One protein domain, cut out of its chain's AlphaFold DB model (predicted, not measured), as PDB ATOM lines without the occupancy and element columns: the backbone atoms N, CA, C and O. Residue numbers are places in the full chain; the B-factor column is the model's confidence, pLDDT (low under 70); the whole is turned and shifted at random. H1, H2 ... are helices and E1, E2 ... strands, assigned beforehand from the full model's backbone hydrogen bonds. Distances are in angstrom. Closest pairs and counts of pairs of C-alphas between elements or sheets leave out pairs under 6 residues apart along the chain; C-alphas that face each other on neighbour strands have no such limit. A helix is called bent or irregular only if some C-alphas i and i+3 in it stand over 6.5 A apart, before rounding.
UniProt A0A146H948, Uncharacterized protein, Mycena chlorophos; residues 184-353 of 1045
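AT A GLANCE: This is residues 184 to 353 of the 1045 residues of an uncharacterized protein of Mycena chlorophos (UniProt A0A146H948). Two separate lobes stand at the two ends of one long bridging helix, H4. The first lobe is a small helical cluster of H1, H2 and H3 with the first part of H4; the second is a hairpin of two strands, E1 and E2, with H5b over one side of it and H7 over the other, and short H6 near one end. The printed part has 170 residues, with seven named helices and two named strands in the order H1 H2 H3 H4 H5 E1 E2 H6 H7; the sheet E1 - E2 is antiparallel, and the class is mostly helix. The whole is extended, with a radius of gyration of the C-alphas of 25.3 A and spans of 65 by 42 by 40 A.

IN THESE COORDINATES: H1, residues 184 to 187, begins at C-alpha 184, (14.122, 142.303, 24.029). H2, residues 191 to 204, is 20.8 A long and irregular, with C-alphas 192 and 195 7.3 A apart. H3, residues 212 to 229, is 27.0 A long and irregular, with C-alphas 213 and 216 7.0 A apart. H4, residues 232 to 258, runs 37.8 A to C-alpha 258 at (43.813, 131.932, 24.212). H5, residues 268 to 293, was assigned as one helix by its hydrogen bonds but is bent, with C-alphas 276 and 279 7.2 A apart; its arms are H5a, residues 268 to 276, 12.3 A, and H5b, residues 279 to 293, 20.1 A. Strands E1, residues 298 to 305, and E2, residues 313 to 320, measure 23.1 A and 23.3 A. H6 is residues 333 to 336; H7, residues 338 to 353, spans 22.1 A and ends at C-alpha 353, (41.738, 96.248, 20.720).

HOW THE PARTS SIT: H1 touches H3, closest at the C-alphas of Trp 184 and Arg 224, 5.1 A. H2 touches H3 at a steep tilt of 62 degrees, opposite ways, closest at the C-alphas of Val 197 and Ser 223, 6.0 A. H4, with residues 238 to 242 alone, only just touches H1, with 3 pairs of C-alphas within 8 A, the closest being Tyr 187 and Val 238, 6.2 A. H4 and H5a are apart; H5a and H5b stand at a steep tilt of 43 degrees. The closest C-alphas of H5b and E2 are those of Pro 279 and Met 319, 6.2 A. E1 and E2 form an antiparallel hairpin, with N 301 and O 317 within hydrogen-bond range at 2.9 A. The closest C-alphas of E1 and H7 are those of Ala 302 and Ala 349, 7.1 A. H6 and H7 touch only at the corner, and only just, with 3 pairs of C-alphas within 8 A, the closest being Lys 334 and Ser 341, 5.5 A. Every O i to N i+4 pair is within hydrogen-bond range in H4, H5a and H7, against 8 of 10 in H2, 12 of 14 in H3 and 9 of 11 in H5b; H1 and H6 are too short for such a pair, and in each the single O i to N i+3 pair is out of range.

THE WHOLE: The C-alphas farthest apart, those of Asp 231 and Gly 294, are 67.8 A apart. Residues 243 to 255 of H4 stand free, as do residues 209 to 214, of which 212 to 214 belong to H3. The link from E2 to H6, residues 321 to 332, is long. The printed part has no cut; its mean pLDDT is 92.2, and no printed residue is under 70.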
ATOM      1  N   TRP A 184      15.421 142.930  24.340       97.88
ATOM      2  CA  TRP A 184      14.122 142.303  24.029       97.88
ATOM      3  C   TRP A 184      14.228 140.871  23.463       97.88
ATOM      4  O   TRP A 184      13.309 140.074  23.621       97.88
ATOM      5  N   GLN A 185      15.341 140.519  22.810       97.50
ATOM      6  CA  GLN A 185      15.595 139.154  22.321       97.50
ATOM      7  C   GLN A 185      16.049 138.222  23.440       97.50
ATOM      8  O   GLN A 185      15.903 137.007  23.321       97.50
ATOM      9  N   TYR A 186      16.655 138.789  24.483       97.81
ATOM     10  CA  TYR A 186      16.987 138.063  25.696       97.81
ATOM     11  C   TYR A 186      15.735 137.837  26.540       97.81
ATOM     12  O   TYR A 186      15.451 136.700  26.892       97.81
ATOM     13  N   TYR A 187      14.937 138.890  26.749       98.19
ATOM     14  CA  TYR A 187      13.620 138.833  27.389       98.19
ATOM     15  C   TYR A 187      12.739 137.717  26.802       98.19
ATOM     16  O   TYR A 187      12.349 136.814  27.529       98.19
ATOM     17  N   ALA A 188      12.540 137.680  25.480       97.94
ATOM     18  CA  ALA A 188      11.723 136.646  24.837       97.94
ATOM     19  C   ALA A 188      12.303 135.216  24.894       97.94
ATOM     20  O   ALA A 188      11.602 134.258  24.596       97.94
ATOM     21  N   LYS A 189      13.580 135.050  25.260       96.88
ATOM     22  CA  LYS A 189      14.210 133.738  25.508       96.88
ATOM     23  C   LYS A 189      14.281 133.377  26.990       96.88
ATOM     24  O   LYS A 189      14.653 132.250  27.314       96.88
ATOM     25  N   HIS A 190      14.008 134.327  27.876       96.75
ATOM     26  CA  HIS A 190      14.107 134.134  29.311       96.75
ATOM     27  C   HIS A 190      12.948 133.239  29.775       96.75
ATOM     28  O   HIS A 190      11.813 133.524  29.387       96.75
ATOM     29  N   PRO A 191      13.181 132.196  30.597       97.38
ATOM     30  CA  PRO A 191      12.134 131.245  30.981       97.38
ATOM     31  C   PRO A 191      10.867 131.919  31.523       97.38
ATOM     32  O   PRO A 191       9.770 131.595  31.089       97.38
ATOM     33  N   ASP A 192      11.034 132.926  32.383       97.19
ATOM     34  CA  ASP A 192       9.936 133.646  33.044       97.19
ATOM     35  C   ASP A 192       9.044 134.474  32.091       97.19
ATOM     36  O   ASP A 192       7.937 134.853  32.465       97.19
ATOM     37  N   TYR A 193       9.523 134.802  30.882       97.56
ATOM     38  CA  TYR A 193       8.856 135.736  29.961       97.56
ATOM     39  C   TYR A 193       8.589 135.151  28.566       97.56
ATOM     40  O   TYR A 193       7.743 135.676  27.842       97.56
ATOM     41  N   HIS A 194       9.267 134.061  28.189       97.44
ATOM     42  CA  HIS A 194       9.095 133.379  26.903       97.44
ATOM     43  C   HIS A 194       7.624 133.052  26.623       97.44
ATOM     44  O   HIS A 194       7.111 133.396  25.561       97.44
ATOM     45  N   ASP A 195       6.930 132.455  27.593       98.00
ATOM     46  CA  ASP A 195       5.549 131.997  27.408       98.00
ATOM     47  C   ASP A 195       4.565 133.174  27.310       98.00
ATOM     48  O   ASP A 195       3.614 133.116  26.532       98.00
ATOM     49  N   LYS A 196       4.848 134.291  28.001       98.06
ATOM     50  CA  LYS A 196       4.099 135.555  27.878       98.06
ATOM     51  C   LYS A 196       4.230 136.132  26.458       98.06
ATOM     52  O   LYS A 196       3.231 136.518  25.857       98.06
ATOM     53  N   VAL A 197       5.445 136.138  25.901       98.12
ATOM     54  CA  VAL A 197       5.714 136.604  24.524       98.12
ATOM     55  C   VAL A 197       5.142 135.653  23.473       98.12
ATOM     56  O   VAL A 197       4.643 136.108  22.445       98.12
ATOM     57  N   GLN A 198       5.199 134.344  23.713       98.06
ATOM     58  CA  GLN A 198       4.657 133.338  22.803       98.06
ATOM     59  C   GLN A 198       3.121 133.397  22.758       98.06
ATOM     60  O   GLN A 198       2.566 133.388  21.665       98.06
ATOM     61  N   ALA A 199       2.448 133.564  23.902       98.00
ATOM     62  CA  ALA A 199       0.995 133.729  23.961       98.00
ATOM     63  C   ALA A 199       0.512 134.998  23.234       98.00
ATOM     64  O   ALA A 199      -0.431 134.931  22.450       98.00
ATOM     65  N   GLU A 200       1.187 136.138  23.427       98.12
ATOM     66  CA  GLU A 200       0.892 137.373  22.683       98.12
ATOM     67  C   GLU A 200       1.128 137.190  21.172       98.12
ATOM     68  O   GLU A 200       0.347 137.669  20.353       98.12
ATOM     69  N   PHE A 201       2.177 136.454  20.785       98.19
ATOM     70  CA  PHE A 201       2.469 136.157  19.384       98.19
ATOM     71  C   PHE A 201       1.433 135.240  18.727       98.19
ATOM     72  O   PHE A 201       1.032 135.511  17.596       98.19
ATOM     73  N   ASP A 202       0.986 134.191  19.414       97.44
ATOM     74  CA  ASP A 202      -0.035 133.275  18.896       97.44
ATOM     75  C   ASP A 202      -1.442 133.913  18.919       97.44
ATOM     76  O   ASP A 202      -2.291 133.549  18.110       97.44
ATOM     77  N   SER A 203      -1.671 134.913  19.781       97.88
ATOM     78  CA  SER A 203      -2.871 135.763  19.781       97.88
ATOM     79  C   SER A 203      -2.894 136.740  18.593       97.88
ATOM     80  O   SER A 203      -3.878 136.801  17.859       97.88
ATOM     81  N   GLU A 204      -1.793 137.467  18.346       98.00
ATOM     82  CA  GLU A 204      -1.681 138.422  17.227       98.00
ATOM     83  C   GLU A 204      -1.566 137.704  15.861       98.00
ATOM     84  O   GLU A 204      -1.987 138.246  14.838       98.00
ATOM     85  N   TYR A 205      -1.032 136.472  15.827       97.56
ATOM     86  CA  TYR A 205      -0.849 135.671  14.608       97.56
ATOM     87  C   TYR A 205      -1.257 134.188  14.783       97.56
ATOM     88  O   TYR A 205      -0.383 133.313  14.765       97.56
ATOM     89  N   PRO A 206      -2.568 133.869  14.852       97.00
ATOM     90  CA  PRO A 206      -3.053 132.498  15.069       97.00
ATOM     91  C   PRO A 206      -2.598 131.486  14.007       97.00
ATOM     92  O   PRO A 206      -2.356 130.322  14.317       97.00
ATOM     93  N   ASP A 207      -2.432 131.925  12.754       95.75
ATOM     94  CA  ASP A 207      -1.810 131.133  11.685       95.75
ATOM     95  C   ASP A 207      -0.349 131.562  11.468       95.75
ATOM     96  O   ASP A 207       0.026 132.206  10.480       95.75
ATOM     97  N   ALA A 208       0.506 131.198  12.424       90.19
ATOM     98  CA  ALA A 208       1.931 131.510  12.409       90.19
ATOM     99  C   ALA A 208       2.715 130.892  11.226       90.19
ATOM    100  O   ALA A 208       3.886 131.245  11.025       90.19
ATOM    101  N   GLU A 209       2.125 129.971  10.450       93.69
ATOM    102  CA  GLU A 209       2.758 129.403   9.252       93.69
ATOM    103  C   GLU A 209       2.675 130.360   8.051       93.69
ATOM    104  O   GLU A 209       3.660 130.484   7.311       93.69
ATOM    105  N   THR A 210       1.577 131.117   7.907       93.50
ATOM    106  CA  THR A 210       1.389 132.104   6.816       93.50
ATOM    107  C   THR A 210       2.487 133.168   6.755       93.50
ATOM    108  O   THR A 210       2.893 133.596   5.672       93.50
ATOM    109  N   LEU A 211       3.041 133.556   7.909       93.06
ATOM    110  CA  LEU A 211       4.120 134.542   8.010       93.06
ATOM    111  C   LEU A 211       5.418 134.092   7.319       93.06
ATOM    112  O   LEU A 211       6.234 134.938   6.932       93.06
ATOM    113  N   GLY A 212       5.652 132.781   7.187       94.56
ATOM    114  CA  GLY A 212       6.839 132.205   6.555       94.56
ATOM    115  C   GLY A 212       8.151 132.859   7.016       94.56
ATOM    116  O   GLY A 212       8.540 132.789   8.182       94.56
ATOM    117  N   LYS A 213       8.840 133.547   6.093       93.31
ATOM    118  CA  LYS A 213      10.112 134.249   6.365       93.31
ATOM    119  C   LYS A 213       9.992 135.436   7.338       93.31
ATOM    120  O   LYS A 213      11.005 135.858   7.893       93.31
ATOM    121  N   TYR A 214       8.792 135.984   7.538       94.56
ATOM    122  CA  TYR A 214       8.542 137.132   8.414       94.56
ATOM    123  C   TYR A 214       8.229 136.742   9.863       94.56
ATOM    124  O   TYR A 214       8.305 137.615  10.727       94.56
ATOM    125  N   ARG A 215       7.970 135.456  10.159       96.00
ATOM    126  CA  ARG A 215       7.649 134.957  11.514       96.00
ATOM    127  C   ARG A 215       8.638 135.465  12.566       96.00
ATOM    128  O   ARG A 215       8.250 136.040  13.574       96.00
ATOM    129  N   VAL A 216       9.933 135.346  12.268       95.62
ATOM    130  CA  VAL A 216      11.030 135.832  13.123       95.62
ATOM    131  C   VAL A 216      10.975 137.350  13.321       95.62
ATOM    132  O   VAL A 216      11.235 137.829  14.421       95.62
ATOM    133  N   ALA A 217      10.661 138.125  12.281       95.56
ATOM    134  CA  ALA A 217      10.606 139.582  12.375       95.56
ATOM    135  C   ALA A 217       9.434 140.042  13.254       95.56
ATOM    136  O   ALA A 217       9.650 140.866  14.140       95.56
ATOM    137  N   LYS A 218       8.247 139.449  13.068       97.56
ATOM    138  CA  LYS A 218       7.051 139.726  13.876       97.56
ATOM    139  C   LYS A 218       7.206 139.295  15.332       97.56
ATOM    140  O   LYS A 218       6.961 140.098  16.222       97.56
ATOM    141  N   TYR A 219       7.769 138.116  15.591       97.62
ATOM    142  CA  TYR A 219       8.091 137.693  16.957       97.62
ATOM    143  C   TYR A 219       9.025 138.689  17.671       97.62
ATOM    144  O   TYR A 219       8.777 139.075  18.811       97.62
ATOM    145  N   ASN A 220      10.063 139.186  16.984       97.00
ATOM    146  CA  ASN A 220      10.966 140.215  17.524       97.00
ATOM    147  C   ASN A 220      10.297 141.590  17.729       97.00
ATOM    148  O   ASN A 220      10.767 142.366  18.562       97.00
ATOM    149  N   GLU A 221       9.264 141.916  16.951       97.19
ATOM    150  CA  GLU A 221       8.482 143.151  17.072       97.19
ATOM    151  C   GLU A 221       7.610 143.112  18.333       97.19
ATOM    152  O   GLU A 221       7.728 144.006  19.171       97.19
ATOM    153  N   ILE A 222       6.869 142.018  18.545       98.19
ATOM    154  CA  ILE A 222       6.092 141.774  19.772       98.19
ATOM    155  C   ILE A 222       7.007 141.713  20.997       98.19
ATOM    156  O   ILE A 222       6.786 142.442  21.960       98.19
ATOM    157  N   SER A 223       8.099 140.940  20.932       98.00
ATOM    158  CA  SER A 223       9.105 140.860  22.007       98.00
ATOM    159  C   SER A 223       9.576 142.246  22.462       98.00
ATOM    160  O   SER A 223       9.790 142.485  23.648       98.00
ATOM    161  N   ARG A 224       9.756 143.169  21.509       98.06
ATOM    162  CA  ARG A 224      10.163 144.549  21.779       98.06
ATOM    163  C   ARG A 224       9.021 145.381  22.357       98.06
ATOM    164  O   ARG A 224       9.280 146.119  23.301       98.06
ATOM    165  N   ARG A 225       7.807 145.281  21.801       98.06
ATOM    166  CA  ARG A 225       6.600 145.955  22.313       98.06
ATOM    167  C   ARG A 225       6.381 145.596  23.783       98.06
ATOM    168  O   ARG A 225       6.313 146.485  24.621       98.06
ATOM    169  N   MET A 226       6.402 144.305  24.106       98.31
ATOM    170  CA  MET A 226       6.242 143.818  25.476       98.31
ATOM    171  C   MET A 226       7.384 144.275  26.387       98.31
ATOM    172  O   MET A 226       7.115 144.881  27.414       98.31
ATOM    173  N   PHE A 227       8.650 144.101  25.986       98.25
ATOM    174  CA  PHE A 227       9.798 144.528  26.801       98.25
ATOM    175  C   PHE A 227       9.836 146.041  27.096       98.25
ATOM    176  O   PHE A 227      10.356 146.451  28.132       98.25
ATOM    177  N   LEU A 228       9.314 146.888  26.201       97.69
ATOM    178  CA  LEU A 228       9.194 148.329  26.455       97.69
ATOM    179  C   LEU A 228       8.094 148.656  27.478       97.69
ATOM    180  O   LEU A 228       8.267 149.600  28.248       97.69
ATOM    181  N   ASN A 229       7.031 147.848  27.511       98.00
ATOM    182  CA  ASN A 229       5.879 147.999  28.403       98.00
ATOM    183  C   ASN A 229       6.057 147.317  29.778       98.00
ATOM    184  O   ASN A 229       5.230 147.527  30.655       98.00
ATOM    185  N   GLU A 230       7.098 146.500  29.975       98.25
ATOM    186  CA  GLU A 230       7.450 145.934  31.289       98.25
ATOM    187  C   GLU A 230       7.948 147.002  32.275       98.25
ATOM    188  O   GLU A 230       8.488 148.032  31.868       98.25
ATOM    189  N   ASP A 231       7.866 146.719  33.575       98.31
ATOM    190  CA  ASP A 231       8.409 147.590  34.624       98.31
ATOM    191  C   ASP A 231       9.935 147.762  34.524       98.31
ATOM    192  O   ASP A 231      10.671 146.879  34.060       98.31
ATOM    193  N   ASP A 232      10.451 148.890  35.017       97.75
ATOM    194  CA  ASP A 232      11.891 149.175  34.979       97.75
ATOM    195  C   ASP A 232      12.723 148.215  35.849       97.75
ATOM    196  O   ASP A 232      13.867 147.905  35.496       97.75
ATOM    197  N   ASP A 233      12.131 147.620  36.890       97.31
ATOM    198  CA  ASP A 233      12.725 146.512  37.652       97.31
ATOM    199  C   ASP A 233      12.899 145.244  36.803       97.31
ATOM    200  O   ASP A 233      13.941 144.580  36.862       97.31
ATOM    201  N   VAL A 234      11.907 144.911  35.969       97.44
ATOM    202  CA  VAL A 234      11.970 143.778  35.033       97.44
ATOM    203  C   VAL A 234      13.017 144.056  33.958       97.44
ATOM    204  O   VAL A 234      13.916 143.236  33.746       97.44
ATOM    205  N   LYS A 235      12.990 145.242  33.339       97.94
ATOM    206  CA  LYS A 235      14.000 145.668  32.352       97.94
ATOM    207  C   LYS A 235      15.419 145.613  32.927       97.94
ATOM    208  O   LYS A 235      16.338 145.143  32.251       97.94
ATOM    209  N   THR A 236      15.610 146.049  34.171       97.25
ATOM    210  CA  THR A 236      16.908 146.027  34.864       97.25
ATOM    211  C   THR A 236      17.365 144.599  35.164       97.25
ATOM    212  O   THR A 236      18.507 144.244  34.864       97.25
ATOM    213  N   ARG A 237      16.466 143.732  35.647       97.38
ATOM    214  CA  ARG A 237      16.737 142.301  35.879       97.38
ATOM    215  C   ARG A 237      17.180 141.588  34.599       97.38
ATOM    216  O   ARG A 237      18.217 140.926  34.595       97.38
ATOM    217  N   VAL A 238      16.452 141.795  33.499       97.62
ATOM    218  CA  VAL A 238      16.754 141.241  32.166       97.62
ATOM    219  C   VAL A 238      18.113 141.728  31.654       97.62
ATOM    220  O   VAL A 238      18.908 140.922  31.169       97.62
ATOM    221  N   ARG A 239      18.423 143.026  31.790       97.69
ATOM    222  CA  ARG A 239      19.726 143.596  31.392       97.69
ATOM    223  C   ARG A 239      20.887 143.026  32.203       97.69
ATOM    224  O   ARG A 239      21.923 142.711  31.618       97.69
ATOM    225  N   ASN A 240      20.714 142.856  33.512       97.38
ATOM    226  CA  ASN A 240      21.739 142.298  34.398       97.38
ATOM    227  C   ASN A 240      21.993 140.808  34.112       97.38
ATOM    228  O   ASN A 240      23.150 140.382  34.037       97.38
ATOM    229  N   ALA A 241      20.936 140.029  33.870       96.38
ATOM    230  CA  ALA A 241      21.042 138.634  33.442       96.38
ATOM    231  C   ALA A 241      21.760 138.513  32.081       96.38
ATOM    232  O   ALA A 241      22.764 137.805  31.977       96.38
ATOM    233  N   LEU A 242      21.350 139.305  31.082       97.06
ATOM    234  CA  LEU A 242      21.999 139.382  29.768       97.06
ATOM    235  C   LEU A 242      23.482 139.777  29.858       97.06
ATOM    236  O   LEU A 242      24.318 139.191  29.170       97.06
ATOM    237  N   ALA A 243      23.830 140.766  30.685       96.12
ATOM    238  CA  ALA A 243      25.216 141.193  30.877       96.12
ATOM    239  C   ALA A 243      26.064 140.091  31.534       96.12
ATOM    240  O   ALA A 243      27.203 139.858  31.118       96.12
ATOM    241  N   THR A 244      25.496 139.374  32.508       96.50
ATOM    242  CA  THR A 244      26.145 138.244  33.190       96.50
ATOM    243  C   THR A 244      26.385 137.081  32.225       96.50
ATOM    244  O   THR A 244      27.507 136.577  32.126       96.50
ATOM    245  N   GLU A 245      25.369 136.690  31.452       95.94
ATOM    246  CA  GLU A 245      25.473 135.613  30.463       95.94
ATOM    247  C   GLU A 245      26.438 135.976  29.327       95.94
ATOM    248  O   GLU A 245      27.292 135.166  28.959       95.94
ATOM    249  N   HIS A 246      26.369 137.209  28.809       95.88
ATOM    250  CA  HIS A 246      27.275 137.678  27.760       95.88
ATOM    251  C   HIS A 246      28.730 137.706  28.234       95.88
ATOM    252  O   HIS A 246      29.602 137.203  27.525       95.88
ATOM    253  N   THR A 247      28.993 138.205  29.445       95.62
ATOM    254  CA  THR A 247      30.342 138.207  30.035       95.62
ATOM    255  C   THR A 247      30.854 136.778  30.214       95.62
ATOM    256  O   THR A 247      31.946 136.452  29.747       95.62
ATOM    257  N   GLY A 248      30.031 135.880  30.768       94.50
ATOM    258  CA  GLY A 248      30.369 134.461  30.909       94.50
ATOM    259  C   GLY A 248      30.631 133.757  29.570       94.50
ATOM    260  O   GLY A 248      31.553 132.945  29.469       94.50
ATOM    261  N   ALA A 249      29.875 134.081  28.519       92.31
ATOM    262  CA  ALA A 249      30.103 133.567  27.169       92.31
ATOM    263  C   ALA A 249      31.404 134.116  26.558       92.31
ATOM    264  O   ALA A 249      32.194 133.353  25.996       92.31
ATOM    265  N   VAL A 250      31.661 135.420  26.697       93.19
ATOM    266  CA  VAL A 250      32.889 136.078  26.230       93.19
ATOM    267  C   VAL A 250      34.119 135.511  26.932       93.19
ATOM    268  O   VAL A 250      35.125 135.263  26.269       93.19
ATOM    269  N   ASP A 251      34.058 135.250  28.234       91.31
ATOM    270  CA  ASP A 251      35.197 134.710  28.973       91.31
ATOM    271  C   ASP A 251      35.431 133.223  28.668       91.31
ATOM    272  O   ASP A 251      36.579 132.833  28.447       91.31
ATOM    273  N   LYS A 252      34.373 132.414  28.488       86.19
ATOM    274  CA  LYS A 252      34.488 131.059  27.903       86.19
ATOM    275  C   LYS A 252      35.155 131.096  26.520       86.19
ATOM    276  O   LYS A 252      36.075 130.319  26.257       86.19
ATOM    277  N   TYR A 253      34.759 132.034  25.655       89.25
ATOM    278  CA  TYR A 253      35.361 132.217  24.330       89.25
ATOM    279  C   TYR A 253      36.836 132.643  24.412       89.25
ATOM    280  O   TYR A 253      37.683 132.056  23.737       89.25
ATOM    281  N   LYS A 254      37.181 133.616  25.270       89.19
ATOM    282  CA  LYS A 254      38.571 134.044  25.509       89.19
ATOM    283  C   LYS A 254      39.434 132.887  26.016       89.19
ATOM    284  O   LYS A 254      40.534 132.706  25.499       89.19
ATOM    285  N   LEU A 255      38.944 132.101  26.980       84.81
ATOM    286  CA  LEU A 255      39.645 130.935  27.534       84.81
ATOM    287  C   LEU A 255      39.944 129.880  26.457       84.81
ATOM    288  O   LEU A 255      41.063 129.370  26.394       84.81
ATOM    289  N   ALA A 256      38.990 129.602  25.564       81.88
ATOM    290  CA  ALA A 256      39.203 128.679  24.451       81.88
ATOM    291  C   ALA A 256      40.166 129.242  23.382       81.88
ATOM    292  O   ALA A 256      41.091 128.559  22.934       81.88
ATOM    293  N   VAL A 257      40.003 130.510  22.984       83.88
ATOM    294  CA  VAL A 257      40.809 131.147  21.922       83.88
ATOM    295  C   VAL A 257      42.243 131.471  22.363       83.88
ATOM    296  O   VAL A 257      43.152 131.507  21.517       83.88
ATOM    297  N   SER A 258      42.475 131.696  23.659       82.31
ATOM    298  CA  SER A 258      43.813 131.932  24.212       82.31
ATOM    299  C   SER A 258      44.707 130.689  24.124       82.31
ATOM    300  O   SER A 258      45.932 130.825  24.046       82.31
ATOM    301  N   GLY A 259      44.110 129.489  24.085       75.06
ATOM    302  CA  GLY A 259      44.833 128.220  24.159       75.06
ATOM    303  C   GLY A 259      45.565 128.046  25.494       75.06
ATOM    304  O   GLY A 259      46.664 127.495  25.513       75.06
ATOM    305  N   GLN A 260      45.007 128.593  26.583       74.75
ATOM    306  CA  GLN A 260      45.595 128.519  27.926       74.75
ATOM    307  C   GLN A 260      45.314 127.200  28.655       74.75
ATOM    308  O   GLN A 260      46.154 126.817  29.469       74.75
ATOM    309  N   LYS A 261      44.210 126.489  28.354       80.69
ATOM    310  CA  LYS A 261      44.051 125.086  28.781       80.69
ATOM    311  C   LYS A 261      45.227 124.290  28.196       80.69
ATOM    312  O   LYS A 261      45.386 124.239  26.973       80.69
ATOM    313  N   LYS A 262      46.083 123.703  29.041       81.38
ATOM    314  CA  LYS A 262      47.105 122.758  28.561       81.38
ATOM    315  C   LYS A 262      46.400 121.489  28.095       81.38
ATOM    316  O   LYS A 262      45.272 121.229  28.494       81.38
ATOM    317  N   ALA A 263      47.083 120.662  27.305       81.38
ATOM    318  CA  ALA A 263      46.534 119.368  26.886       81.38
ATOM    319  C   ALA A 263      46.138 118.476  28.084       81.38
ATOM    320  O   ALA A 263      45.179 117.713  27.992       81.38
ATOM    321  N   ASP A 264      46.845 118.624  29.208       85.00
ATOM    322  CA  ASP A 264      46.591 117.908  30.460       85.00
ATOM    323  C   ASP A 264      45.344 118.431  31.207       85.00
ATOM    324  O   ASP A 264      44.720 117.674  31.946       85.00
ATOM    325  N   ASP A 265      44.956 119.694  30.977       88.06
ATOM    326  CA  ASP A 265      43.834 120.384  31.639       88.06
ATOM    327  C   ASP A 265      42.499 120.243  30.864       88.06
ATOM    328  O   ASP A 265      41.504 120.869  31.229       88.06
ATOM    329  N   LEU A 266      42.478 119.480  29.761       89.06
ATOM    330  CA  LEU A 266      41.275 119.240  28.954       89.06
ATOM    331  C   LEU A 266      40.399 118.167  29.606       89.06
ATOM    332  O   LEU A 266      40.861 117.033  29.797       89.06
ATOM    333  N   ASP A 267      39.143 118.511  29.874       92.12
ATOM    334  CA  ASP A 267      38.115 117.581  30.349       92.12
ATOM    335  C   ASP A 267      37.634 116.638  29.223       92.12
ATOM    336  O   ASP A 267      38.086 116.709  28.076       92.12
ATOM    337  N   GLU A 268      36.778 115.664  29.544       90.56
ATOM    338  CA  GLU A 268      36.334 114.683  28.544       90.56
ATOM    339  C   GLU A 268      35.386 115.293  27.494       90.56
ATOM    340  O   GLU A 268      35.384 114.848  26.345       90.56
ATOM    341  N   GLU A 269      34.652 116.354  27.837       90.19
ATOM    342  CA  GLU A 269      33.773 117.065  26.903       90.19
ATOM    343  C   GLU A 269      34.592 117.880  25.889       90.19
ATOM    344  O   GLU A 269      34.398 117.719  24.681       90.19
ATOM    345  N   ASP A 270      35.588 118.651  26.348       87.88
ATOM    346  CA  ASP A 270      36.594 119.308  25.501       87.88
ATOM    347  C   ASP A 270      37.226 118.288  24.540       87.88
ATOM    348  O   ASP A 270      37.336 118.521  23.331       87.88
ATOM    349  N   ARG A 271      37.651 117.130  25.072       91.31
ATOM    350  CA  ARG A 271      38.272 116.060  24.281       91.31
ATOM    351  C   ARG A 271      37.298 115.502  23.251       91.31
ATOM    352  O   ARG A 271      37.736 115.215  22.138       91.31
ATOM    353  N   ALA A 272      36.016 115.338  23.571       91.00
ATOM    354  CA  ALA A 272      35.005 114.865  22.625       91.00
ATOM    355  C   ALA A 272      34.748 115.885  21.499       91.00
ATOM    356  O   ALA A 272      34.683 115.506  20.327       91.00
ATOM    357  N   VAL A 273      34.698 117.183  21.820       89.00
ATOM    358  CA  VAL A 273      34.615 118.273  20.829       89.00
ATOM    359  C   VAL A 273      35.841 118.263  19.906       89.00
ATOM    360  O   VAL A 273      35.695 118.264  18.682       89.00
ATOM    361  N   ILE A 274      37.047 118.146  20.471       91.12
ATOM    362  CA  ILE A 274      38.306 118.029  19.717       91.12
ATOM    363  C   ILE A 274      38.309 116.781  18.814       91.12
ATOM    364  O   ILE A 274      38.708 116.877  17.652       91.12
ATOM    365  N   ARG A 275      37.832 115.620  19.297       92.62
ATOM    366  CA  ARG A 275      37.710 114.385  18.492       92.62
ATOM    367  C   ARG A 275      36.772 114.573  17.299       92.62
ATOM    368  O   ARG A 275      37.109 114.153  16.194       92.62
ATOM    369  N   ASN A 276      35.631 115.233  17.499       92.19
ATOM    370  CA  ASN A 276      34.663 115.479  16.428       92.19
ATOM    371  C   ASN A 276      35.183 116.459  15.362       92.19
ATOM    372  O   ASN A 276      34.878 116.268  14.188       92.19
ATOM    373  N   ARG A 277      36.024 117.431  15.741       91.00
ATOM    374  CA  ARG A 277      36.623 118.433  14.832       91.00
ATOM    375  C   ARG A 277      37.962 118.019  14.229       91.00
ATOM    376  O   ARG A 277      38.484 118.694  13.343       91.00
ATOM    377  N   LEU A 278      38.516 116.884  14.660       93.69
ATOM    378  CA  LEU A 278      39.751 116.326  14.113       93.69
ATOM    379  C   LEU A 278      39.740 116.245  12.566       93.69
ATOM    380  O   LEU A 278      40.735 116.661  11.969       93.69
ATOM    381  N   PRO A 279      38.650 115.826  11.881       93.19
ATOM    382  CA  PRO A 279      38.597 115.823  10.418       93.19
ATOM    383  C   PRO A 279      38.700 117.221   9.797       93.19
ATOM    384  O   PRO A 279      39.429 117.390   8.824       93.19
ATOM    385  N   GLU A 280      38.030 118.225  10.364       91.69
ATOM    386  CA  GLU A 280      37.982 119.594   9.825       91.69
ATOM    387  C   GLU A 280      39.360 120.261   9.804       91.69
ATOM    388  O   GLU A 280      39.677 121.027   8.896       91.69
ATOM    389  N   VAL A 281      40.206 119.946  10.790       91.69
ATOM    390  CA  VAL A 281      41.559 120.507  10.889       91.69
ATOM    391  C   VAL A 281      42.592 119.633  10.178       91.69
ATOM    392  O   VAL A 281      43.524 120.157   9.560       91.69
ATOM    393  N   VAL A 282      42.454 118.306  10.249       94.00
ATOM    394  CA  VAL A 282      43.462 117.381   9.718       94.00
ATOM    395  C   VAL A 282      43.276 117.110   8.225       94.00
ATOM    396  O   VAL A 282      44.282 117.029   7.526       94.00
ATOM    397  N   VAL A 283      42.054 117.040   7.685       93.44
ATOM    398  CA  VAL A 283      41.853 116.810   6.238       93.44
ATOM    399  C   VAL A 283      42.498 117.913   5.380       93.44
ATOM    400  O   VAL A 283      43.241 117.553   4.469       93.44
ATOM    401  N   PRO A 284      42.372 119.224   5.679       93.06
ATOM    402  CA  PRO A 284      43.113 120.259   4.952       93.06
ATOM    403  C   PRO A 284      44.638 120.078   5.009       93.06
ATOM    404  O   PRO A 284      45.313 120.255   3.997       93.06
ATOM    405  N   LEU A 285      45.184 119.656   6.157       92.19
ATOM    406  CA  LEU A 285      46.612 119.353   6.296       92.19
ATOM    407  C   LEU A 285      47.025 118.144   5.437       92.19
ATOM    408  O   LEU A 285      48.058 118.195   4.775       92.19
ATOM    409  N   LEU A 286      46.217 117.078   5.408       94.44
ATOM    410  CA  LEU A 286      46.445 115.916   4.542       94.44
ATOM    411  C   LEU A 286      46.331 116.289   3.052       94.44
ATOM    412  O   LEU A 286      47.117 115.799   2.244       94.44
ATOM    413  N   ASN A 287      45.411 117.189   2.688       92.50
ATOM    414  CA  ASN A 287      45.265 117.714   1.327       92.50
ATOM    415  C   ASN A 287      46.499 118.520   0.902       92.50
ATOM    416  O   ASN A 287      46.982 118.365  -0.218       92.50
ATOM    417  N   ASP A 288      47.040 119.364   1.781       89.81
ATOM    418  CA  ASP A 288      48.244 120.144   1.481       89.81
ATOM    419  C   ASP A 288      49.503 119.262   1.424       89.81
ATOM    420  O   ASP A 288      50.346 119.461   0.546       89.81
ATOM    421  N   LEU A 289      49.598 118.219   2.260       91.88
ATOM    422  CA  LEU A 289      50.640 117.190   2.143       91.88
ATOM    423  C   LEU A 289      50.535 116.403   0.827       91.88
ATOM    424  O   LEU A 289      51.559 116.158   0.185       91.88
ATOM    425  N   GLN A 290      49.324 116.047   0.384       93.25
ATOM    426  CA  GLN A 290      49.100 115.400  -0.914       93.25
ATOM    427  C   GLN A 290      49.514 116.307  -2.076       93.25
ATOM    428  O   GLN A 290      50.227 115.855  -2.969       93.25
ATOM    429  N   LYS A 291      49.147 117.595  -2.055       89.00
ATOM    430  CA  LYS A 291      49.586 118.569  -3.074       89.00
ATOM    431  C   LYS A 291      51.108 118.726  -3.108       89.00
ATOM    432  O   LYS A 291      51.673 118.859  -4.188       89.00
ATOM    433  N   ALA A 292      51.764 118.719  -1.947       89.31
ATOM    434  CA  ALA A 292      53.207 118.922  -1.836       89.31
ATOM    435  C   ALA A 292      54.049 117.685  -2.201       89.31
ATOM    436  O   ALA A 292      55.199 117.844  -2.600       89.31
ATOM    437  N   SER A 293      53.510 116.470  -2.038       95.50
ATOM    438  CA  SER A 293      54.272 115.214  -2.191       95.50
ATOM    439  C   SER A 293      53.759 114.260  -3.274       95.50
ATOM    440  O   SER A 293      54.445 113.300  -3.608       95.50
ATOM    441  N   GLY A 294      52.551 114.477  -3.797       91.12
ATOM    442  CA  GLY A 294      51.876 113.571  -4.730       91.12
ATOM    443  C   GLY A 294      51.245 112.328  -4.086       91.12
ATOM    444  O   GLY A 294      50.437 111.662  -4.733       91.12
ATOM    445  N   PHE A 295      51.550 112.013  -2.821       93.00
ATOM    446  CA  PHE A 295      50.999 110.840  -2.135       93.00
ATOM    447  C   PHE A 295      49.569 111.069  -1.637       93.00
ATOM    448  O   PHE A 295      49.254 112.108  -1.062       93.00
ATOM    449  N   THR A 296      48.707 110.062  -1.781       89.19
ATOM    450  CA  THR A 296      47.425 110.011  -1.063       89.19
ATOM    451  C   THR A 296      47.670 109.524   0.362       89.19
ATOM    452  O   THR A 296      48.214 108.439   0.563       89.19
ATOM    453  N   PHE A 297      47.247 110.306   1.352       93.12
ATOM    454  CA  PHE A 297      47.370 109.986   2.769       93.12
ATOM    455  C   PHE A 297      46.050 109.458   3.335       93.12
ATOM    456  O   PHE A 297      44.978 109.998   3.061       93.12
ATOM    457  N   ALA A 298      46.151 108.442   4.190       90.12
ATOM    458  CA  ALA A 298      45.082 107.960   5.054       90.12
ATOM    459  C   ALA A 298      45.550 108.068   6.511       90.12
ATOM    460  O   ALA A 298      46.679 107.690   6.827       90.12
ATOM    461  N   LEU A 299      44.694 108.582   7.393       92.62
ATOM    462  CA  LEU A 299      44.939 108.650   8.828       92.62
ATOM    463  C   LEU A 299      43.804 107.952   9.575       92.62
ATOM    464  O   LEU A 299      42.648 108.380   9.523       92.62
ATOM    465  N   HIS A 300      44.169 106.903  10.303       91.06
ATOM    466  CA  HIS A 300      43.288 106.161  11.191       91.06
ATOM    467  C   HIS A 300      43.617 106.529  12.639       91.06
ATOM    468  O   HIS A 300      44.766 106.419  13.064       91.06
ATOM    469  N   ALA A 301      42.613 106.976  13.386       93.44
ATOM    470  CA  ALA A 301      42.706 107.286  14.806       93.44
ATOM    471  C   ALA A 301      41.700 106.417  15.566       93.44
ATOM    472  O   ALA A 301      40.562 106.254  15.126       93.44
ATOM    473  N   ALA A 302      42.126 105.851  16.691       93.12
ATOM    474  CA  ALA A 302      41.316 104.976  17.526       93.12
ATOM    475  C   ALA A 302      41.518 105.338  18.999       93.12
ATOM    476  O   ALA A 302      42.640 105.648  19.407       93.12
ATOM    477  N   ARG A 303      40.453 105.252  19.793       92.38
ATOM    478  CA  ARG A 303      40.496 105.301  21.256       92.38
ATOM    479  C   ARG A 303      39.656 104.160  21.808       92.38
ATOM    480  O   ARG A 303      38.533 103.980  21.352       92.38
ATOM    481  N   VAL A 304      40.173 103.457  22.813       93.94
ATOM    482  CA  VAL A 304      39.370 102.569  23.660       93.94
ATOM    483  C   VAL A 304      38.897 103.356  24.886       93.94
ATOM    484  O   VAL A 304      39.700 103.990  25.574       93.94
ATOM    485  N   GLU A 305      37.591 103.366  25.124       91.25
ATOM    486  CA  GLU A 305      36.936 103.942  26.297       91.25
ATOM    487  C   GLU A 305      36.436 102.809  27.195       91.25
ATOM    488  O   GLU A 305      35.644 101.968  26.770       91.25
ATOM    489  N   CYS A 306      36.885 102.806  28.447       90.19
ATOM    490  CA  CYS A 306      36.446 101.875  29.480       90.19
ATOM    491  C   CYS A 306      35.810 102.674  30.614       90.19
ATOM    492  O   CYS A 306      36.516 103.162  31.494       90.19
ATOM    493  N   ALA A 307      34.484 102.824  30.589       87.81
ATOM    494  CA  ALA A 307      33.769 103.217  31.798       87.81
ATOM    495  C   ALA A 307      33.716 102.010  32.751       87.81
ATOM    496  O   ALA A 307      33.618 100.863  32.305       87.81
ATOM    497  N   GLU A 308      33.809 102.266  34.052       87.62
ATOM    498  CA  GLU A 308      33.912 101.238  35.090       87.62
ATOM    499  C   GLU A 308      32.725 100.253  35.023       87.62
ATOM    500  O   GLU A 308      31.564 100.658  35.035       87.62
ATOM    501  N   GLY A 309      33.013  98.955  34.862       85.56
ATOM    502  CA  GLY A 309      32.000  97.900  34.696       85.56
ATOM    503  C   GLY A 309      31.310  97.822  33.320       85.56
ATOM    504  O   GLY A 309      30.460  96.954  33.119       85.56
ATOM    505  N   SER A 310      31.657  98.685  32.361       88.31
ATOM    506  CA  SER A 310      31.132  98.634  30.987       88.31
ATOM    507  C   SER A 310      32.044  97.845  30.043       88.31
ATOM    508  O   SER A 310      33.250  97.733  30.266       88.31
ATOM    509  N   LYS A 311      31.484  97.321  28.944       87.50
ATOM    510  CA  LYS A 311      32.309  96.741  27.875       87.50
ATOM    511  C   LYS A 311      33.138  97.844  27.200       87.50
ATOM    512  O   LYS A 311      32.564  98.887  26.886       87.50
ATOM    513  N   PRO A 312      34.434  97.611  26.922       90.62
ATOM    514  CA  PRO A 312      35.285  98.573  26.226       90.62
ATOM    515  C   PRO A 312      34.670  98.998  24.885       90.62
ATOM    516  O   PRO A 312      34.386  98.166  24.022       90.62
ATOM    517  N   ASN A 313      34.474 100.304  24.714       92.38
ATOM    518  CA  ASN A 313      33.952 100.918  23.496       92.38
ATOM    519  C   ASN A 313      35.108 101.490  22.660       92.38
ATOM    520  O   ASN A 313      36.068 102.005  23.226       92.38
ATOM    521  N   ILE A 314      35.032 101.435  21.327       92.12
ATOM    522  CA  ILE A 314      36.086 101.959  20.443       92.12
ATOM    523  C   ILE A 314      35.548 103.131  19.611       92.12
ATOM    524  O   ILE A 314      34.790 102.921  18.663       92.12
ATOM    525  N   ASP A 315      35.993 104.358  19.902       92.00
ATOM    526  CA  ASP A 315      35.806 105.506  18.998       92.00
ATOM    527  C   ASP A 315      36.863 105.422  17.890       92.00
ATOM    528  O   ASP A 315      38.066 105.554  18.141       92.00
ATOM    529  N   PHE A 316      36.420 105.159  16.658       91.00
ATOM    530  CA  PHE A 316      37.284 104.988  15.495       91.00
ATOM    531  C   PHE A 316      36.983 106.017  14.403       91.00
ATOM    532  O   PHE A 316      35.871 106.098  13.875       91.00
ATOM    533  N   ARG A 317      38.007 106.774  13.995       92.25
ATOM    534  CA  ARG A 317      37.918 107.824  12.971       92.25
ATOM    535  C   ARG A 317      38.914 107.557  11.846       92.25
ATOM    536  O   ARG A 317      40.068 107.213  12.075       92.25
ATOM    537  N   SER A 318      38.460 107.732  10.606       91.19
ATOM    538  CA  SER A 318      39.276 107.559   9.393       91.19
ATOM    539  C   SER A 318      39.134 108.766   8.476       91.19
ATOM    540  O   SER A 318      38.032 109.029   7.977       91.19
ATOM    541  N   MET A 319      40.251 109.457   8.262       92.88
ATOM    542  CA  MET A 319      40.405 110.681   7.472       92.88
ATOM    543  C   MET A 319      41.326 110.405   6.277       92.88
ATOM    544  O   MET A 319      42.270 109.626   6.399       92.88
ATOM    545  N   PHE A 320      41.079 111.041   5.133       92.38
ATOM    546  CA  PHE A 320      41.839 110.812   3.899       92.38
ATOM    547  C   PHE A 320      42.110 112.141   3.182       92.38
ATOM    548  O   PHE A 320      41.296 113.058   3.270       92.38
ATOM    549  N   SER A 321      43.230 112.239   2.464       94.06
ATOM    550  CA  SER A 321      43.536 113.384   1.593       94.06
ATOM    551  C   SER A 321      42.777 113.313   0.266       94.06
ATOM    552  O   SER A 321      42.710 112.243  -0.343       94.06
ATOM    553  N   GLY A 322      42.328 114.457  -0.246       87.62
ATOM    554  CA  GLY A 322      41.771 114.587  -1.591       87.62
ATOM    555  C   GLY A 322      40.357 114.031  -1.719       87.62
ATOM    556  O   GLY A 322      39.997 113.542  -2.787       87.62
ATOM    557  N   VAL A 323      39.579 114.084  -0.633       87.94
ATOM    558  CA  VAL A 323      38.148 113.737  -0.597       87.94
ATOM    559  C   VAL A 323      37.302 115.005  -0.737       87.94
ATOM    560  O   VAL A 323      36.452 115.312   0.095       87.94
ATOM    561  N   ASP A 324      37.574 115.771  -1.789       84.31
ATOM    562  CA  ASP A 324      36.679 116.842  -2.222       84.31
ATOM    563  C   ASP A 324      35.430 116.214  -2.889       84.31
ATOM    564  O   ASP A 324      35.535 115.104  -3.420       84.31
ATOM    565  N   PRO A 325      34.251 116.868  -2.898       82.56
ATOM    566  CA  PRO A 325      33.033 116.306  -3.502       82.56
ATOM    567  C   PRO A 325      33.187 115.913  -4.980       82.56
ATOM    568  O   PRO A 325      32.588 114.936  -5.422       82.56
ATOM    569  N   ASP A 326      34.039 116.639  -5.709       87.25
ATOM    570  CA  ASP A 326      34.345 116.423  -7.129       87.25
ATOM    571  C   ASP A 326      35.536 115.468  -7.357       87.25
ATOM    572  O   ASP A 326      35.973 115.251  -8.492       87.25
ATOM    573  N   ALA A 327      36.122 114.913  -6.291       84.06
ATOM    574  CA  ALA A 327      37.280 114.039  -6.407       84.06
ATOM    575  C   ALA A 327      36.904 112.687  -7.046       84.06
ATOM    576  O   ALA A 327      35.879 112.095  -6.696       84.06
ATOM    577  N   PRO A 328      37.754 112.126  -7.931       86.56
ATOM    578  CA  PRO A 328      37.531 110.797  -8.490       86.56
ATOM    579  C   PRO A 328      37.330 109.746  -7.395       86.56
ATOM    580  O   PRO A 328      38.138 109.657  -6.469       86.56
ATOM    581  N   SER A 329      36.300 108.907  -7.536       85.69
ATOM    582  CA  SER A 329      35.895 107.931  -6.512       85.69
ATOM    583  C   SER A 329      37.044 107.051  -6.012       85.69
ATOM    584  O   SER A 329      37.124 106.801  -4.815       85.69
ATOM    585  N   TYR A 330      37.986 106.665  -6.886       85.19
ATOM    586  CA  TYR A 330      39.173 105.868  -6.539       85.19
ATOM    587  C   TYR A 330      40.109 106.509  -5.495       85.19
ATOM    588  O   TYR A 330      40.925 105.805  -4.905       85.19
ATOM    589  N   LYS A 331      40.025 107.829  -5.262       81.94
ATOM    590  CA  LYS A 331      40.779 108.517  -4.197       81.94
ATOM    591  C   LYS A 331      40.117 108.384  -2.825       81.94
ATOM    592  O   LYS A 331      40.793 108.508  -1.808       81.94
ATOM    593  N   ASN A 332      38.813 108.119  -2.791       84.56
ATOM    594  CA  ASN A 332      38.053 107.910  -1.570       84.56
ATOM    595  C   ASN A 332      37.748 106.417  -1.411       84.56
ATOM    596  O   ASN A 332      36.725 105.929  -1.893       84.56
ATOM    597  N   PHE A 333      38.613 105.695  -0.694       83.44
ATOM    598  CA  PHE A 333      38.487 104.244  -0.507       83.44
ATOM    599  C   PHE A 333      37.117 103.808   0.039       83.44
ATOM    600  O   PHE A 333      36.622 102.753  -0.349       83.44
ATOM    601  N   LYS A 334      36.461 104.642   0.861       85.44
ATOM    602  CA  LYS A 334      35.100 104.389   1.375       85.44
ATOM    603  C   LYS A 334      34.023 104.381   0.284       85.44
ATOM    604  O   LYS A 334      32.967 103.802   0.508       85.44
ATOM    605  N   VAL A 335      34.265 105.038  -0.851       86.62
ATOM    606  CA  VAL A 335      33.345 105.128  -1.998       86.62
ATOM    607  C   VAL A 335      33.753 104.165  -3.114       86.62
ATOM    608  O   VAL A 335      32.878 103.548  -3.712       86.62
ATOM    609  N   SER A 336      35.052 103.995  -3.392       89.50
ATOM    610  CA  SER A 336      35.512 103.077  -4.448       89.50
ATOM    611  C   SER A 336      35.429 101.600  -4.071       89.50
ATOM    612  O   SER A 336      35.132 100.774  -4.927       89.50
ATOM    613  N   ASP A 337      35.722 101.258  -2.814       91.88
ATOM    614  CA  ASP A 337      35.635  99.887  -2.301       91.88
ATOM    615  C   ASP A 337      35.164  99.919  -0.834       91.88
ATOM    616  O   ASP A 337      35.958  99.750   0.100       91.88
ATOM    617  N   PRO A 338      33.855 100.165  -0.604       89.56
ATOM    618  CA  PRO A 338      33.298 100.260   0.744       89.56
ATOM    619  C   PRO A 338      33.553  98.994   1.570       89.56
ATOM    620  O   PRO A 338      33.739  99.078   2.785       89.56
ATOM    621  N   LYS A 339      33.599  97.825   0.911       92.38
ATOM    622  CA  LYS A 339      33.816  96.531   1.558       92.38
ATOM    623  C   LYS A 339      35.243  96.419   2.089       92.38
ATOM    624  O   LYS A 339      35.404  96.257   3.296       92.38
ATOM    625  N   ARG A 340      36.271  96.582   1.245       89.38
ATOM    626  CA  ARG A 340      37.667  96.526   1.714       89.38
ATOM    627  C   ARG A 340      38.015  97.674   2.651       89.38
ATOM    628  O   ARG A 340      38.782  97.472   3.588       89.38
ATOM    629  N   SER A 341      37.439  98.863   2.456       84.94
ATOM    630  CA  SER A 341      37.605  99.958   3.419       84.94
ATOM    631  C   SER A 341      36.992  99.619   4.785       84.94
ATOM    632  O   SER A 341      37.529 100.060   5.802       84.94
ATOM    633  N   GLY A 342      35.894  98.856   4.819       86.69
ATOM    634  CA  GLY A 342      35.296  98.320   6.042       86.69
ATOM    635  C   GLY A 342      36.150  97.225   6.685       86.69
ATOM    636  O   GLY A 342      36.445  97.310   7.873       86.69
ATOM    637  N   GLU A 343      36.617  96.250   5.901       91.31
ATOM    638  CA  GLU A 343      37.523  95.181   6.353       91.31
ATOM    639  C   GLU A 343      38.821  95.764   6.942       91.31
ATOM    640  O   GLU A 343      39.215  95.410   8.051       91.31
ATOM    641  N   MET A 344      39.450  96.731   6.265       88.56
ATOM    642  CA  MET A 344      40.650  97.424   6.750       88.56
ATOM    643  C   MET A 344      40.399  98.157   8.077       88.56
ATOM    644  O   MET A 344      41.211  98.055   8.999       88.56
ATOM    645  N   ALA A 345      39.266  98.855   8.202       85.06
ATOM    646  CA  ALA A 345      38.864  99.510   9.446       85.06
ATOM    647  C   ALA A 345      38.643  98.500  10.588       85.06
ATOM    648  O   ALA A 345      39.111  98.730  11.701       85.06
ATOM    649  N   GLN A 346      37.989  97.368  10.312       87.50
ATOM    650  CA  GLN A 346      37.759  96.295  11.284       87.50
ATOM    651  C   GLN A 346      39.065  95.624  11.728       87.50
ATOM    652  O   GLN A 346      39.272  95.429  12.924       87.50
ATOM    653  N   HIS A 347      39.968  95.308  10.796       92.44
ATOM    654  CA  HIS A 347      41.274  94.732  11.119       92.44
ATOM    655  C   HIS A 347      42.130  95.690  11.955       92.44
ATOM    656  O   HIS A 347      42.759  95.251  12.917       92.44
ATOM    657  N   TRP A 348      42.110  96.990  11.648       91.06
ATOM    658  CA  TRP A 348      42.821  97.991  12.443       91.06
ATOM    659  C   TRP A 348      42.205  98.183  13.835       91.06
ATOM    660  O   TRP A 348      42.928  98.172  14.828       91.06
ATOM    661  N   ALA A 349      40.875  98.287  13.934       88.19
ATOM    662  CA  ALA A 349      40.181  98.377  15.219       88.19
ATOM    663  C   ALA A 349      40.449  97.142  16.095       88.19
ATOM    664  O   ALA A 349      40.756  97.285  17.277       88.19
ATOM    665  N   ARG A 350      40.437  95.936  15.506       91.19
ATOM    666  CA  ARG A 350      40.807  94.693  16.196       91.19
ATOM    667  C   ARG A 350      42.274  94.682  16.628       91.19
ATOM    668  O   ARG A 350      42.567  94.218  17.718       91.19
ATOM    669  N   HIS A 351      43.195  95.206  15.820       93.38
ATOM    670  CA  HIS A 351      44.602  95.316  16.212       93.38
ATOM    671  C   HIS A 351      44.791  96.235  17.429       93.38
ATOM    672  O   HIS A 351      45.457  95.841  18.384       93.38
ATOM    673  N   VAL A 352      44.148  97.409  17.434       92.94
ATOM    674  CA  VAL A 352      44.147  98.336  18.583       92.94
ATOM    675  C   VAL A 352      43.512  97.690  19.816       92.94
ATOM    676  O   VAL A 352      44.041  97.819  20.916       92.94
ATOM    677  N   TYR A 353      42.412  96.958  19.637       91.75
ATOM    678  CA  TYR A 353      41.738  96.248  20.720       91.75
ATOM    679  C   TYR A 353      42.608  95.138  21.329       91.75
ATOM    680  O   TYR A 353      42.765  95.087  22.542       91.75
TER     681      TYR A 353